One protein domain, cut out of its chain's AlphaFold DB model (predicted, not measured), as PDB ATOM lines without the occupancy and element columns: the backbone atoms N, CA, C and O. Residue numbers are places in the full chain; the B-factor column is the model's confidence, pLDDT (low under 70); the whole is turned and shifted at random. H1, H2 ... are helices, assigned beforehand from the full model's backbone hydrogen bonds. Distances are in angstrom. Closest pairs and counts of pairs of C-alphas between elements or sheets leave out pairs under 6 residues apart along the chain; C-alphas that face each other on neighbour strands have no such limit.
ATOM      1  N   CYS A 142     -31.840  16.661   9.293       93.94
ATOM      2  CA  CYS A 142     -31.909  17.507  10.490       93.94
ATOM      3  C   CYS A 142     -30.510  17.885  10.994       93.94
ATOM      4  O   CYS A 142     -30.249  19.050  11.299       93.94
ATOM      5  N   GLU A 143     -29.592  16.913  11.058       93.44
ATOM      6  CA  GLU A 143     -28.191  17.164  11.432       93.44
ATOM      7  C   GLU A 143     -27.515  18.096  10.423       93.44
ATOM      8  O   GLU A 143     -26.788  19.015  10.812       93.44
ATOM      9  N   MET A 144     -27.803  17.896   9.134       95.00
ATOM     10  CA  MET A 144     -27.277  18.723   8.058       95.00
ATOM     11  C   MET A 144     -27.741  20.171   8.186       95.00
ATOM     12  O   MET A 144     -26.908  21.078   8.216       95.00
ATOM     13  N   LEU A 145     -29.052  20.384   8.336       94.25
ATOM     14  CA  LEU A 145     -29.627  21.707   8.549       94.25
ATOM     15  C   LEU A 145     -29.009  22.387   9.775       94.25
ATOM     16  O   LEU A 145     -28.530  23.512   9.667       94.25
ATOM     17  N   ASN A 146     -28.931  21.692  10.914       92.94
ATOM     18  CA  ASN A 146     -28.345  22.251  12.134       92.94
ATOM     19  C   ASN A 146     -26.877  22.663  11.948       92.94
ATOM     20  O   ASN A 146     -26.463  23.727  12.407       92.94
ATOM     21  N   ASN A 147     -26.082  21.837  11.262       94.00
ATOM     22  CA  ASN A 147     -24.677  22.137  11.008       94.00
ATOM     23  C   ASN A 147     -24.518  23.342  10.066       94.00
ATOM     24  O   ASN A 147     -23.717  24.229  10.346       94.00
ATOM     25  N   LEU A 148     -25.322  23.425   8.998       94.38
ATOM     26  CA  LEU A 148     -25.325  24.579   8.092       94.38
ATOM     27  C   LEU A 148     -25.746  25.863   8.808       94.38
ATOM     28  O   LEU A 148     -25.098  26.894   8.628       94.38
ATOM     29  N   THR A 149     -26.780  25.797   9.649       93.62
ATOM     30  CA  THR A 149     -27.241  26.926  10.465       93.62
ATOM     31  C   THR A 149     -26.160  27.384  11.443       93.62
ATOM     32  O   THR A 149     -25.877  28.576  11.517       93.62
ATOM     33  N   ARG A 150     -25.489  26.465  12.148       92.44
ATOM     34  CA  ARG A 150     -24.373  26.818  13.045       92.44
ATOM     35  C   ARG A 150     -23.208  27.451  12.279       92.44
ATOM     36  O   ARG A 150     -22.655  28.456  12.715       92.44
ATOM     37  N   TRP A 151     -22.861  26.892  11.122       94.81
ATOM     38  CA  TRP A 151     -21.789  27.409  10.279       94.81
ATOM     39  C   TRP A 151     -22.063  28.848   9.819       94.81
ATOM     40  O   TRP A 151     -21.188  29.707   9.927       94.81
ATOM     41  N   VAL A 152     -23.272  29.159   9.346       94.31
ATOM     42  CA  VAL A 152     -23.599  30.538   8.951       94.31
ATOM     43  C   VAL A 152     -23.659  31.477  10.159       94.31
ATOM     44  O   VAL A 152     -23.194  32.605  10.045       94.31
ATOM     45  N   GLU A 153     -24.117  31.022  11.332       91.56
ATOM     46  CA  GLU A 153     -24.153  31.838  12.560       91.56
ATOM     47  C   GLU A 153     -22.787  32.388  12.978       91.56
ATOM     48  O   GLU A 153     -22.714  33.479  13.544       91.56
ATOM     49  N   PHE A 154     -21.703  31.675  12.669       90.56
ATOM     50  CA  PHE A 154     -20.355  32.122  13.004       90.56
ATOM     51  C   PHE A 154     -19.912  33.357  12.193       90.56
ATOM     52  O   PHE A 154     -19.225  34.228  12.724       90.56
ATOM     53  N   LYS A 155     -20.338  33.477  10.924       92.12
ATOM     54  CA  LYS A 155     -20.064  34.638  10.049       92.12
ATOM     55  C   LYS A 155     -21.268  34.962   9.161       92.12
ATOM     56  O   LYS A 155     -21.230  34.778   7.944       92.12
ATOM     57  N   ILE A 156     -22.344  35.451   9.779       89.75
ATOM     58  CA  ILE A 156     -23.658  35.557   9.125       89.75
ATOM     59  C   ILE A 156     -23.614  36.406   7.852       89.75
ATOM     60  O   ILE A 156     -24.101  35.968   6.813       89.75
ATOM     61  N   ILE A 157     -22.992  37.587   7.910       88.00
ATOM     62  CA  ILE A 157     -22.953  38.532   6.783       88.00
ATOM     63  C   ILE A 157     -22.273  37.902   5.559       88.00
ATOM     64  O   ILE A 157     -22.791  37.981   4.449       88.00
ATOM     65  N   GLU A 158     -21.140  37.230   5.762       91.25
ATOM     66  CA  GLU A 158     -20.344  36.637   4.680       91.25
ATOM     67  C   GLU A 158     -20.965  35.345   4.133       91.25
ATOM     68  O   GLU A 158     -20.798  35.004   2.960       91.25
ATOM     69  N   ARG A 159     -21.673  34.597   4.984       93.19
ATOM     70  CA  ARG A 159     -22.123  33.235   4.673       93.19
ATOM     71  C   ARG A 159     -23.598  33.141   4.303       93.19
ATOM     72  O   ARG A 159     -23.975  32.136   3.709       93.19
ATOM     73  N   ALA A 160     -24.419  34.163   4.559       89.50
ATOM     74  CA  ALA A 160     -25.865  34.136   4.300       89.50
ATOM     75  C   ALA A 160     -26.224  33.778   2.847       89.50
ATOM     76  O   ALA A 160     -27.123  32.970   2.614       89.50
ATOM     77  N   VAL A 161     -25.496  34.323   1.866       89.12
ATOM     78  CA  VAL A 161     -25.729  34.018   0.443       89.12
ATOM     79  C   VAL A 161     -25.421  32.551   0.142       89.12
ATOM     80  O   VAL A 161     -26.222  31.864  -0.480       89.12
ATOM     81  N   THR A 162     -24.295  32.034   0.637       92.25
ATOM     82  CA  THR A 162     -23.943  30.619   0.438       92.25
ATOM     83  C   THR A 162     -24.902  29.690   1.176       92.25
ATOM     84  O   THR A 162     -25.279  28.651   0.647       92.25
ATOM     85  N   PHE A 163     -25.331  30.070   2.375       92.12
ATOM     86  CA  PHE A 163     -26.320  29.333   3.149       92.12
ATOM     87  C   PHE A 163     -27.644  29.195   2.391       92.12
ATOM     88  O   PHE A 163     -28.206  28.102   2.354       92.12
ATOM     89  N   ARG A 164     -28.096  30.262   1.717       88.56
ATOM     90  CA  ARG A 164     -29.276  30.228   0.842       88.56
ATOM     91  C   ARG A 164     -29.144  29.154  -0.243       88.56
ATOM     92  O   ARG A 164     -30.068  28.360  -0.397       88.56
ATOM     93  N   ASP A 165     -28.010  29.108  -0.942       89.81
ATOM     94  CA  ASP A 165     -27.760  28.105  -1.988       89.81
ATOM     95  C   ASP A 165     -27.771  26.681  -1.411       89.81
ATOM     96  O   ASP A 165     -28.365  25.771  -1.978       89.81
ATOM     97  N   MET A 166     -27.123  26.485  -0.260       92.12
ATOM     98  CA  MET A 166     -26.961  25.162   0.344       92.12
ATOM     99  C   MET A 166     -28.250  24.616   0.956       92.12
ATOM    100  O   MET A 166     -28.472  23.409   0.922       92.12
ATOM    101  N   ILE A 167     -29.119  25.478   1.490       91.19
ATOM    102  CA  ILE A 167     -30.432  25.057   1.993       91.19
ATOM    103  C   ILE A 167     -31.276  24.422   0.887       91.19
ATOM    104  O   ILE A 167     -32.015  23.481   1.155       91.19
ATOM    105  N   GLN A 168     -31.183  24.920  -0.347       88.81
ATOM    106  CA  GLN A 168     -31.976  24.387  -1.459       88.81
ATOM    107  C   GLN A 168     -31.633  22.930  -1.783       88.81
ATOM    108  O   GLN A 168     -32.456  22.234  -2.370       88.81
ATOM    109  N   CYS A 169     -30.448  22.467  -1.380       90.75
ATOM    110  CA  CYS A 169     -30.017  21.083  -1.528       90.75
ATOM    111  C   CYS A 169     -30.624  20.138  -0.482       90.75
ATOM    112  O   CYS A 169     -30.468  18.928  -0.625       90.75
ATOM    113  N   LEU A 170     -31.267  20.653   0.573       92.50
ATOM    114  CA  LEU A 170     -31.853  19.834   1.632       92.50
ATOM    115  C   LEU A 170     -33.218  19.276   1.229       92.50
ATOM    116  O   LEU A 170     -34.067  19.978   0.670       92.50
ATOM    117  N   ASP A 171     -33.459  18.028   1.620       90.50
ATOM    118  CA  ASP A 171     -34.776  17.414   1.518       90.50
ATOM    119  C   ASP A 171     -35.596  17.711   2.780       90.50
ATOM    120  O   ASP A 171     -35.568  16.964   3.765       90.50
ATOM    121  N   PHE A 172     -36.356  18.811   2.761       88.44
ATOM    122  CA  PHE A 172     -37.196  19.189   3.902       88.44
ATOM    123  C   PHE A 172     -38.342  18.212   4.153       88.44
ATOM    124  O   PHE A 172     -38.925  18.247   5.234       88.44
ATOM    125  N   LYS A 173     -38.637  17.288   3.227       86.56
ATOM    126  CA  LYS A 173     -39.615  16.219   3.475       86.56
ATOM    127  C   LYS A 173     -39.176  15.290   4.604       86.56
ATOM    128  O   LYS A 173     -40.020  14.686   5.260       86.56
ATOM    129  N   GLN A 174     -37.870  15.194   4.843       90.81
ATOM    130  CA  GLN A 174     -37.287  14.389   5.915       90.81
ATOM    131  C   GLN A 174     -37.038  15.192   7.201       90.81
ATOM    132  O   GLN A 174     -36.521  14.639   8.173       90.81
ATOM    133  N   ILE A 175     -37.376  16.485   7.228       91.62
ATOM    134  CA  ILE A 175     -37.156  17.359   8.384       91.62
ATOM    135  C   ILE A 175     -38.502  17.629   9.070       91.62
ATOM    136  O   ILE A 175     -39.391  18.226   8.464       91.62
ATOM    137  N   PRO A 176     -38.683  17.227  10.343       90.50
ATOM    138  CA  PRO A 176     -39.917  17.497  11.067       90.50
ATOM    139  C   PRO A 176     -40.179  18.998  11.217       90.50
ATOM    140  O   PRO A 176     -39.288  19.758  11.593       90.50
ATOM    141  N   TYR A 177     -41.430  19.420  11.032       85.88
ATOM    142  CA  TYR A 177     -41.821  20.823  11.202       85.88
ATOM    143  C   TYR A 177     -41.456  21.376  12.588       85.88
ATOM    144  O   TYR A 177     -40.894  22.462  12.688       85.88
ATOM    145  N   ALA A 178     -41.697  20.594  13.647       88.88
ATOM    146  CA  ALA A 178     -41.352  20.980  15.015       88.88
ATOM    147  C   ALA A 178     -39.850  21.275  15.188       88.88
ATOM    148  O   ALA A 178     -39.478  22.159  15.953       88.88
ATOM    149  N   PHE A 179     -38.990  20.571  14.443       91.88
ATOM    150  CA  PHE A 179     -37.556  20.837  14.440       91.88
ATOM    151  C   PHE A 179     -37.241  22.176  13.762       91.88
ATOM    152  O   PHE A 179     -36.484  22.975  14.309       91.88
ATOM    153  N   CYS A 180     -37.845  22.451  12.602       90.00
ATOM    154  CA  CYS A 180     -37.689  23.730  11.907       90.00
ATOM    155  C   CYS A 180     -38.178  24.913  12.752       90.00
ATOM    156  O   CYS A 180     -37.486  25.923  12.826       90.00
ATOM    157  N   ASP A 181     -39.332  24.786  13.405       87.12
ATOM    158  CA  ASP A 181     -39.893  25.834  14.262       87.12
ATOM    159  C   ASP A 181     -38.979  26.121  15.466       87.12
ATOM    160  O   ASP A 181     -38.594  27.265  15.710       87.12
ATOM    161  N   GLN A 182     -38.499  25.071  16.145       90.56
ATOM    162  CA  GLN A 182     -37.523  25.211  17.228       90.56
ATOM    163  C   GLN A 182     -36.216  25.868  16.752       90.56
ATOM    164  O   GLN A 182     -35.624  26.691  17.458       90.56
ATOM    165  N   LEU A 183     -35.743  25.509  15.558       89.69
ATOM    166  CA  LEU A 183     -34.538  26.083  14.969       89.69
ATOM    167  C   LEU A 183     -34.729  27.578  14.670       89.69
ATOM    168  O   LEU A 183     -33.862  28.373  15.021       89.69
ATOM    169  N   ILE A 184     -35.872  27.970  14.098       88.44
ATOM    170  CA  ILE A 184     -36.205  29.374  13.816       88.44
ATOM    171  C   ILE A 184     -36.222  30.201  15.105       88.44
ATOM    172  O   ILE A 184     -35.628  31.275  15.156       88.44
ATOM    173  N   GLN A 185     -36.846  29.681  16.161       86.31
ATOM    174  CA  GLN A 185     -36.983  30.385  17.439       86.31
ATOM    175  C   GLN A 185     -35.665  30.514  18.216       86.31
ATOM    176  O   GLN A 185     -35.518  31.418  19.037       86.31
ATOM    177  N   SER A 186     -34.708  29.609  18.000       83.94
ATOM    178  CA  SER A 186     -33.480  29.532  18.806       83.94
ATOM    179  C   SER A 186     -32.263  30.221  18.186       83.94
ATOM    180  O   SER A 186     -31.228  30.333  18.849       83.94
ATOM    181  N   LYS A 187     -32.349  30.659  16.926       85.75
ATOM    182  CA  LYS A 187     -31.178  31.028  16.125       85.75
ATOM    183  C   LYS A 187     -31.254  32.463  15.624       85.75
ATOM    184  O   LYS A 187     -32.183  32.846  14.918       85.75
ATOM    185  N   ARG A 188     -30.202  33.235  15.918       86.25
ATOM    186  CA  ARG A 188     -30.088  34.663  15.548       86.25
ATOM    187  C   ARG A 188     -30.103  34.875  14.040       86.25
ATOM    188  O   ARG A 188     -30.479  35.932  13.554       86.25
ATOM    189  N   LEU A 189     -29.698  33.855  13.294       87.94
ATOM    190  CA  LEU A 189     -29.732  33.848  11.840       87.94
ATOM    191  C   LEU A 189     -31.101  34.244  11.265       87.94
ATOM    192  O   LEU A 189     -31.155  34.945  10.257       87.94
ATOM    193  N   PHE A 190     -32.192  33.807  11.896       86.44
ATOM    194  CA  PHE A 190     -33.547  34.059  11.405       86.44
ATOM    195  C   PHE A 190     -34.114  35.409  11.852       86.44
ATOM    196  O   PHE A 190     -35.172  35.804  11.372       86.44
ATOM    197  N   GLU A 191     -33.389  36.153  12.694       85.62
ATOM    198  CA  GLU A 191     -33.674  37.569  12.959       85.62
ATOM    199  C   GLU A 191     -33.380  38.431  11.721       85.62
ATOM    200  O   GLU A 191     -33.907  39.536  11.606       85.62
ATOM    201  N   ILE A 192     -32.568  37.932  10.778       86.31
ATOM    202  CA  ILE A 192     -32.329  38.587   9.490       86.31
ATOM    203  C   ILE A 192     -33.533  38.339   8.578       86.31
ATOM    204  O   ILE A 192     -33.738  37.191   8.155       86.31
ATOM    205  N   PRO A 193     -34.304  39.385   8.219       85.38
ATOM    206  CA  PRO A 193     -35.551  39.224   7.480       85.38
ATOM    207  C   PRO A 193     -35.382  38.459   6.167       85.38
ATOM    208  O   PRO A 193     -36.198  37.606   5.843       85.38
ATOM    209  N   GLU A 194     -34.303  38.695   5.423       84.06
ATOM    210  CA  GLU A 194     -34.058  38.073   4.119       84.06
ATOM    211  C   GLU A 194     -33.765  36.571   4.216       84.06
ATOM    212  O   GLU A 194     -34.082  35.816   3.287       84.06
ATOM    213  N   VAL A 195     -33.143  36.140   5.317       85.38
ATOM    214  CA  VAL A 195     -32.827  34.732   5.585       85.38
ATOM    215  C   VAL A 195     -34.054  34.030   6.150       85.38
ATOM    216  O   VAL A 195     -34.440  32.984   5.632       85.38
ATOM    217  N   GLY A 196     -34.706  34.635   7.148       86.44
ATOM    218  CA  GLY A 196     -35.949  34.132   7.731       86.44
ATOM    219  C   GLY A 196     -37.054  33.978   6.691       86.44
ATOM    220  O   GLY A 196     -37.643  32.907   6.568       86.44
ATOM    221  N   TYR A 197     -37.274  35.007   5.868       86.06
ATOM    222  CA  TYR A 197     -38.269  34.979   4.799       86.06
ATOM    223  C   TYR A 197     -37.957  33.914   3.750       86.06
ATOM    224  O   TYR A 197     -38.847  33.159   3.365       86.06
ATOM    225  N   PHE A 198     -36.697  33.814   3.311       86.19
ATOM    226  CA  PHE A 198     -36.294  32.780   2.361       86.19
ATOM    227  C   PHE A 198     -36.541  31.377   2.924       86.19
ATOM    228  O   PHE A 198     -37.173  30.556   2.263       86.19
ATOM    229  N   PHE A 199     -36.094  31.123   4.154       87.06
ATOM    230  CA  PHE A 199     -36.250  29.827   4.804       87.06
ATOM    231  C   PHE A 199     -37.726  29.455   4.976       87.06
ATOM    232  O   PHE A 199     -38.138  28.352   4.615       87.06
ATOM    233  N   TYR A 200     -38.546  30.402   5.437       85.12
ATOM    234  CA  TYR A 200     -39.987  30.214   5.565       85.12
ATOM    235  C   TYR A 200     -40.656  29.938   4.214       85.12
ATOM    236  O   TYR A 200     -41.470  29.023   4.105       85.12
ATOM    237  N   GLN A 201     -40.291  30.673   3.159       85.81
ATOM    238  CA  GLN A 201     -40.799  30.402   1.815       85.81
ATOM    239  C   GLN A 201     -40.420  29.002   1.328       85.81
ATOM    240  O   GLN A 201     -41.280  28.301   0.795       85.81
ATOM    241  N   THR A 202     -39.168  28.576   1.523       84.62
ATOM    242  CA  THR A 202     -38.723  27.227   1.148       84.62
ATOM    243  C   THR A 202     -39.538  26.157   1.874       84.62
ATOM    244  O   THR A 202     -40.058  25.252   1.222       84.62
ATOM    245  N   LEU A 203     -39.733  26.304   3.189       82.81
ATOM    246  CA  LEU A 203     -40.567  25.396   3.980       82.81
ATOM    247  C   LEU A 203     -42.012  25.358   3.478       82.81
ATOM    248  O   LEU A 203     -42.559  24.280   3.264       82.81
ATOM    249  N   MET A 204     -42.622  26.520   3.243       81.50
ATOM    250  CA  MET A 204     -44.014  26.616   2.798       81.50
ATOM    251  C   MET A 204     -44.235  26.002   1.415       81.50
ATOM    252  O   MET A 204     -45.243  25.330   1.197       81.50
ATOM    253  N   ILE A 205     -43.313  26.227   0.475       83.38
ATOM    254  CA  ILE A 205     -43.389  25.638  -0.865       83.38
ATOM    255  C   ILE A 205     -43.300  24.115  -0.760       83.38
ATOM    256  O   ILE A 205     -44.157  23.417  -1.300       83.38
ATOM    257  N   GLN A 206     -42.309  23.591  -0.034       76.38
ATOM    258  CA  GLN A 206     -42.142  22.144   0.086       76.38
ATOM    259  C   GLN A 206     -43.295  21.484   0.854       76.38
ATOM    260  O   GLN A 206     -43.731  20.396   0.482       76.38
ATOM    261  N   TRP A 207     -43.850  22.158   1.864       76.69
ATOM    262  CA  TRP A 207     -45.004  21.661   2.608       76.69
ATOM    263  C   TRP A 207     -46.262  21.555   1.744       76.69
ATOM    264  O   TRP A 207     -46.932  20.526   1.764       76.69
ATOM    265  N   LYS A 208     -46.567  22.579   0.938       83.00
ATOM    266  CA  LYS A 208     -47.717  22.532   0.019       83.00
ATOM    267  C   LYS A 208     -47.618  21.359  -0.954       83.00
ATOM    268  O   LYS A 208     -48.599  20.650  -1.153       83.00
ATOM    269  N   VAL A 209     -46.422  21.110  -1.490       83.06
ATOM    270  CA  VAL A 209     -46.161  19.963  -2.374       83.06
ATOM    271  C   VAL A 209     -46.420  18.632  -1.656       83.06
ATOM    272  O   VAL A 209     -46.992  17.716  -2.244       83.06
ATOM    273  N   LEU A 210     -46.028  18.509  -0.385       78.94
ATOM    274  CA  LEU A 210     -46.304  17.315   0.420       78.94
ATOM    275  C   LEU A 210     -47.796  17.128   0.708       78.94
ATOM    276  O   LEU A 210     -48.301  16.010   0.622       78.94
ATOM    277  N   GLU A 211     -48.504  18.207   1.037       83.19
ATOM    278  CA  GLU A 211     -49.938  18.172   1.320       83.19
ATOM    279  C   GLU A 211     -50.744  17.747   0.082       83.19
ATOM    280  O   GLU A 211     -51.647  16.915   0.174       83.19
ATOM    281  N   GLU A 212     -50.391  18.268  -1.094       86.44
ATOM    282  CA  GLU A 212     -50.991  17.862  -2.367       86.44
ATOM    283  C   GLU A 212     -50.698  16.394  -2.695       86.44
ATOM    284  O   GLU A 212     -51.615  15.648  -3.047       86.44
ATOM    285  N   ALA A 213     -49.457  15.939  -2.502       83.88
ATOM    286  CA  ALA A 213     -49.097  14.537  -2.702       83.88
ATOM    287  C   ALA A 213     -49.887  13.596  -1.770       83.88
ATOM    288  O   ALA A 213     -50.353  12.540  -2.203       83.88
ATOM    289  N   ALA A 214     -50.094  13.991  -0.510       84.75
ATOM    290  CA  ALA A 214     -50.896  13.230   0.445       84.75
ATOM    291  C   ALA A 214     -52.377  13.159   0.034       84.75
ATOM    292  O   ALA A 214     -52.987  12.091   0.116       84.75
ATOM    293  N   LYS A 215     -52.950  14.264  -0.467       90.50
ATOM    294  CA  LYS A 215     -54.326  14.293  -0.997       90.50
ATOM    295  C   LYS A 215     -54.497  13.323  -2.166       90.50
ATOM    296  O   LYS A 215     -55.442  12.536  -2.157       90.50
ATOM    297  N   ILE A 216     -53.565  13.330  -3.118       89.56
ATOM    298  CA  ILE A 216     -53.576  12.417  -4.273       89.56
ATOM    299  C   ILE A 216     -53.484  10.957  -3.812       89.56
ATOM    300  O   ILE A 216     -54.233  10.102  -4.284       89.56
ATOM    301  N   ASN A 217     -52.605  10.655  -2.855       88.44
ATOM    302  CA  ASN A 217     -52.439   9.288  -2.363       88.44
ATOM    303  C   ASN A 217     -53.699   8.756  -1.657       88.44
ATOM    304  O   ASN A 217     -54.103   7.609  -1.866       88.44
ATOM    305  N   ASN A 218     -54.364   9.605  -0.868       91.44
ATOM    306  CA  ASN A 218     -55.626   9.256  -0.218       91.44
ATOM    307  C   ASN A 218     -56.740   9.001  -1.243       91.44
ATOM    308  O   ASN A 218     -57.480   8.030  -1.106       91.44
ATOM    309  N   GLN A 219     -56.825   9.817  -2.301       91.88
ATOM    310  CA  GLN A 219     -57.776   9.604  -3.398       91.88
ATOM    311  C   GLN A 219     -57.529   8.271  -4.121       91.88
ATOM    312  O   GLN A 219     -58.467   7.510  -4.341       91.88
ATOM    313  N   ASN A 220     -56.270   7.946  -4.426       92.00
ATOM    314  CA  ASN A 220     -55.918   6.678  -5.070       92.00
ATOM    315  C   ASN A 220     -56.237   5.466  -4.184       92.00
ATOM    316  O   ASN A 220     -56.731   4.452  -4.674       92.00
ATOM    317  N   THR A 221     -55.992   5.578  -2.877       93.25
ATOM    318  CA  THR A 221     -56.325   4.525  -1.906       93.25
ATOM    319  C   THR A 221     -57.836   4.302  -1.832       93.25
ATOM    320  O   THR A 221     -58.287   3.158  -1.820       93.25
ATOM    321  N   GLN A 222     -58.625   5.381  -1.844       93.62
ATOM    322  CA  GLN A 222     -60.082   5.287  -1.882       93.62
ATOM    323  C   GLN A 222     -60.570   4.581  -3.155       93.62
ATOM    324  O   GLN A 222     -61.326   3.622  -3.058       93.62
ATOM    325  N   LEU A 223     -60.062   4.970  -4.330       94.31
ATOM    326  CA  LEU A 223     -60.419   4.340  -5.609       94.31
ATOM    327  C   LEU A 223     -60.083   2.841  -5.650       94.31
ATOM    328  O   LEU A 223     -60.855   2.043  -6.180       94.31
ATOM    329  N   LEU A 224     -58.943   2.438  -5.082       93.81
ATOM    330  CA  LEU A 224     -58.573   1.024  -4.963       93.81
ATOM    331  C   LEU A 224     -59.550   0.250  -4.068       93.81
ATOM    332  O   LEU A 224     -59.958  -0.858  -4.423       93.81
ATOM    333  N   ASN A 225     -59.951   0.835  -2.938       94.56
ATOM    334  CA  ASN A 225     -60.919   0.227  -2.025       94.56
ATOM    335  C   ASN A 225     -62.306   0.098  -2.667       94.56
ATOM    336  O   ASN A 225     -62.933  -0.956  -2.539       94.56
ATOM    337  N   ASP A 226     -62.752   1.126  -3.389       95.25
ATOM    338  CA  ASP A 226     -64.040   1.135  -4.087       95.25
ATOM    339  C   ASP A 226     -64.065   0.077  -5.202       95.25
ATOM    340  O   ASP A 226     -65.011  -0.708  -5.296       95.25
ATOM    341  N   ASN A 227     -62.983  -0.045  -5.978       93.62
ATOM    342  CA  ASN A 227     -62.839  -1.094  -6.992       93.62
ATOM    343  C   ASN A 227     -62.846  -2.502  -6.377       93.62
ATOM    344  O   ASN A 227     -63.508  -3.404  -6.892       93.62
ATOM    345  N   ALA A 228     -62.149  -2.703  -5.256       93.88
ATOM    346  CA  ALA A 228     -62.148  -3.982  -4.546       93.88
ATOM    347  C   ALA A 228     -63.522  -4.314  -3.933       93.88
ATOM    348  O   ALA A 228     -63.884  -5.485  -3.804       93.88
ATOM    349  N   ALA A 229     -64.299  -3.309  -3.523       94.38
ATOM    350  CA  ALA A 229     -65.677  -3.495  -3.074       94.38
ATOM    351  C   ALA A 229     -66.600  -3.876  -4.242       94.38
ATOM    352  O   ALA A 229     -67.347  -4.846  -4.124       94.38
ATOM    353  N   ALA A 230     -66.487  -3.192  -5.384       93.31
ATOM    354  CA  ALA A 230     -67.259  -3.494  -6.589       93.31
ATOM    355  C   ALA A 230     -66.983  -4.911  -7.120       93.31
ATOM    356  O   ALA A 230     -67.914  -5.644  -7.442       93.31
TER     357      ALA A 230
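What this domain is: This is residues 142 to 230 of the 239 residues of an uncharacterized protein of Rhabditophanes sp. KR3021 (UniProt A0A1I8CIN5). A small compact head of helices, made of the hairpin H1 and H2 with H3, H4 and the first part of H5, has a long arm: residues 211 to 230 of H5 stick out. The 89 printed residues hold five named helices, H1 to H5 in order, and no named strand: all helix. The whole is loose, with a radius of gyration of the C-alphas of 17.7 A, spanning 63 by 20 by 19 A.

Where its parts are: H1, residues 142 to 154, begins at C-alpha 142 (-31.909, 17.507, 10.490). H2 is residues 156 to 167, H3 177 to 186, H4 188 to 191. H5, residues 193 to 230, is 55.0 A long and ends at C-alpha 230 (-67.259, -3.494, -6.589).

How they stand to each other: H1 and H2 touch, closest at the C-alphas of Val 152 and Arg 159, 5.3 A, opposite ways at a shallow tilt of 21 degrees. H2 and H5 only just touch, with 3 pairs of C-alphas within 8 A. H3 touches no helix. In H1, H3 and H5 every O i to N i+4 pair is within hydrogen-bond range, in H2 6 of 8.

The domain as a whole: The printed part has no cut, and no printed residue is under 70.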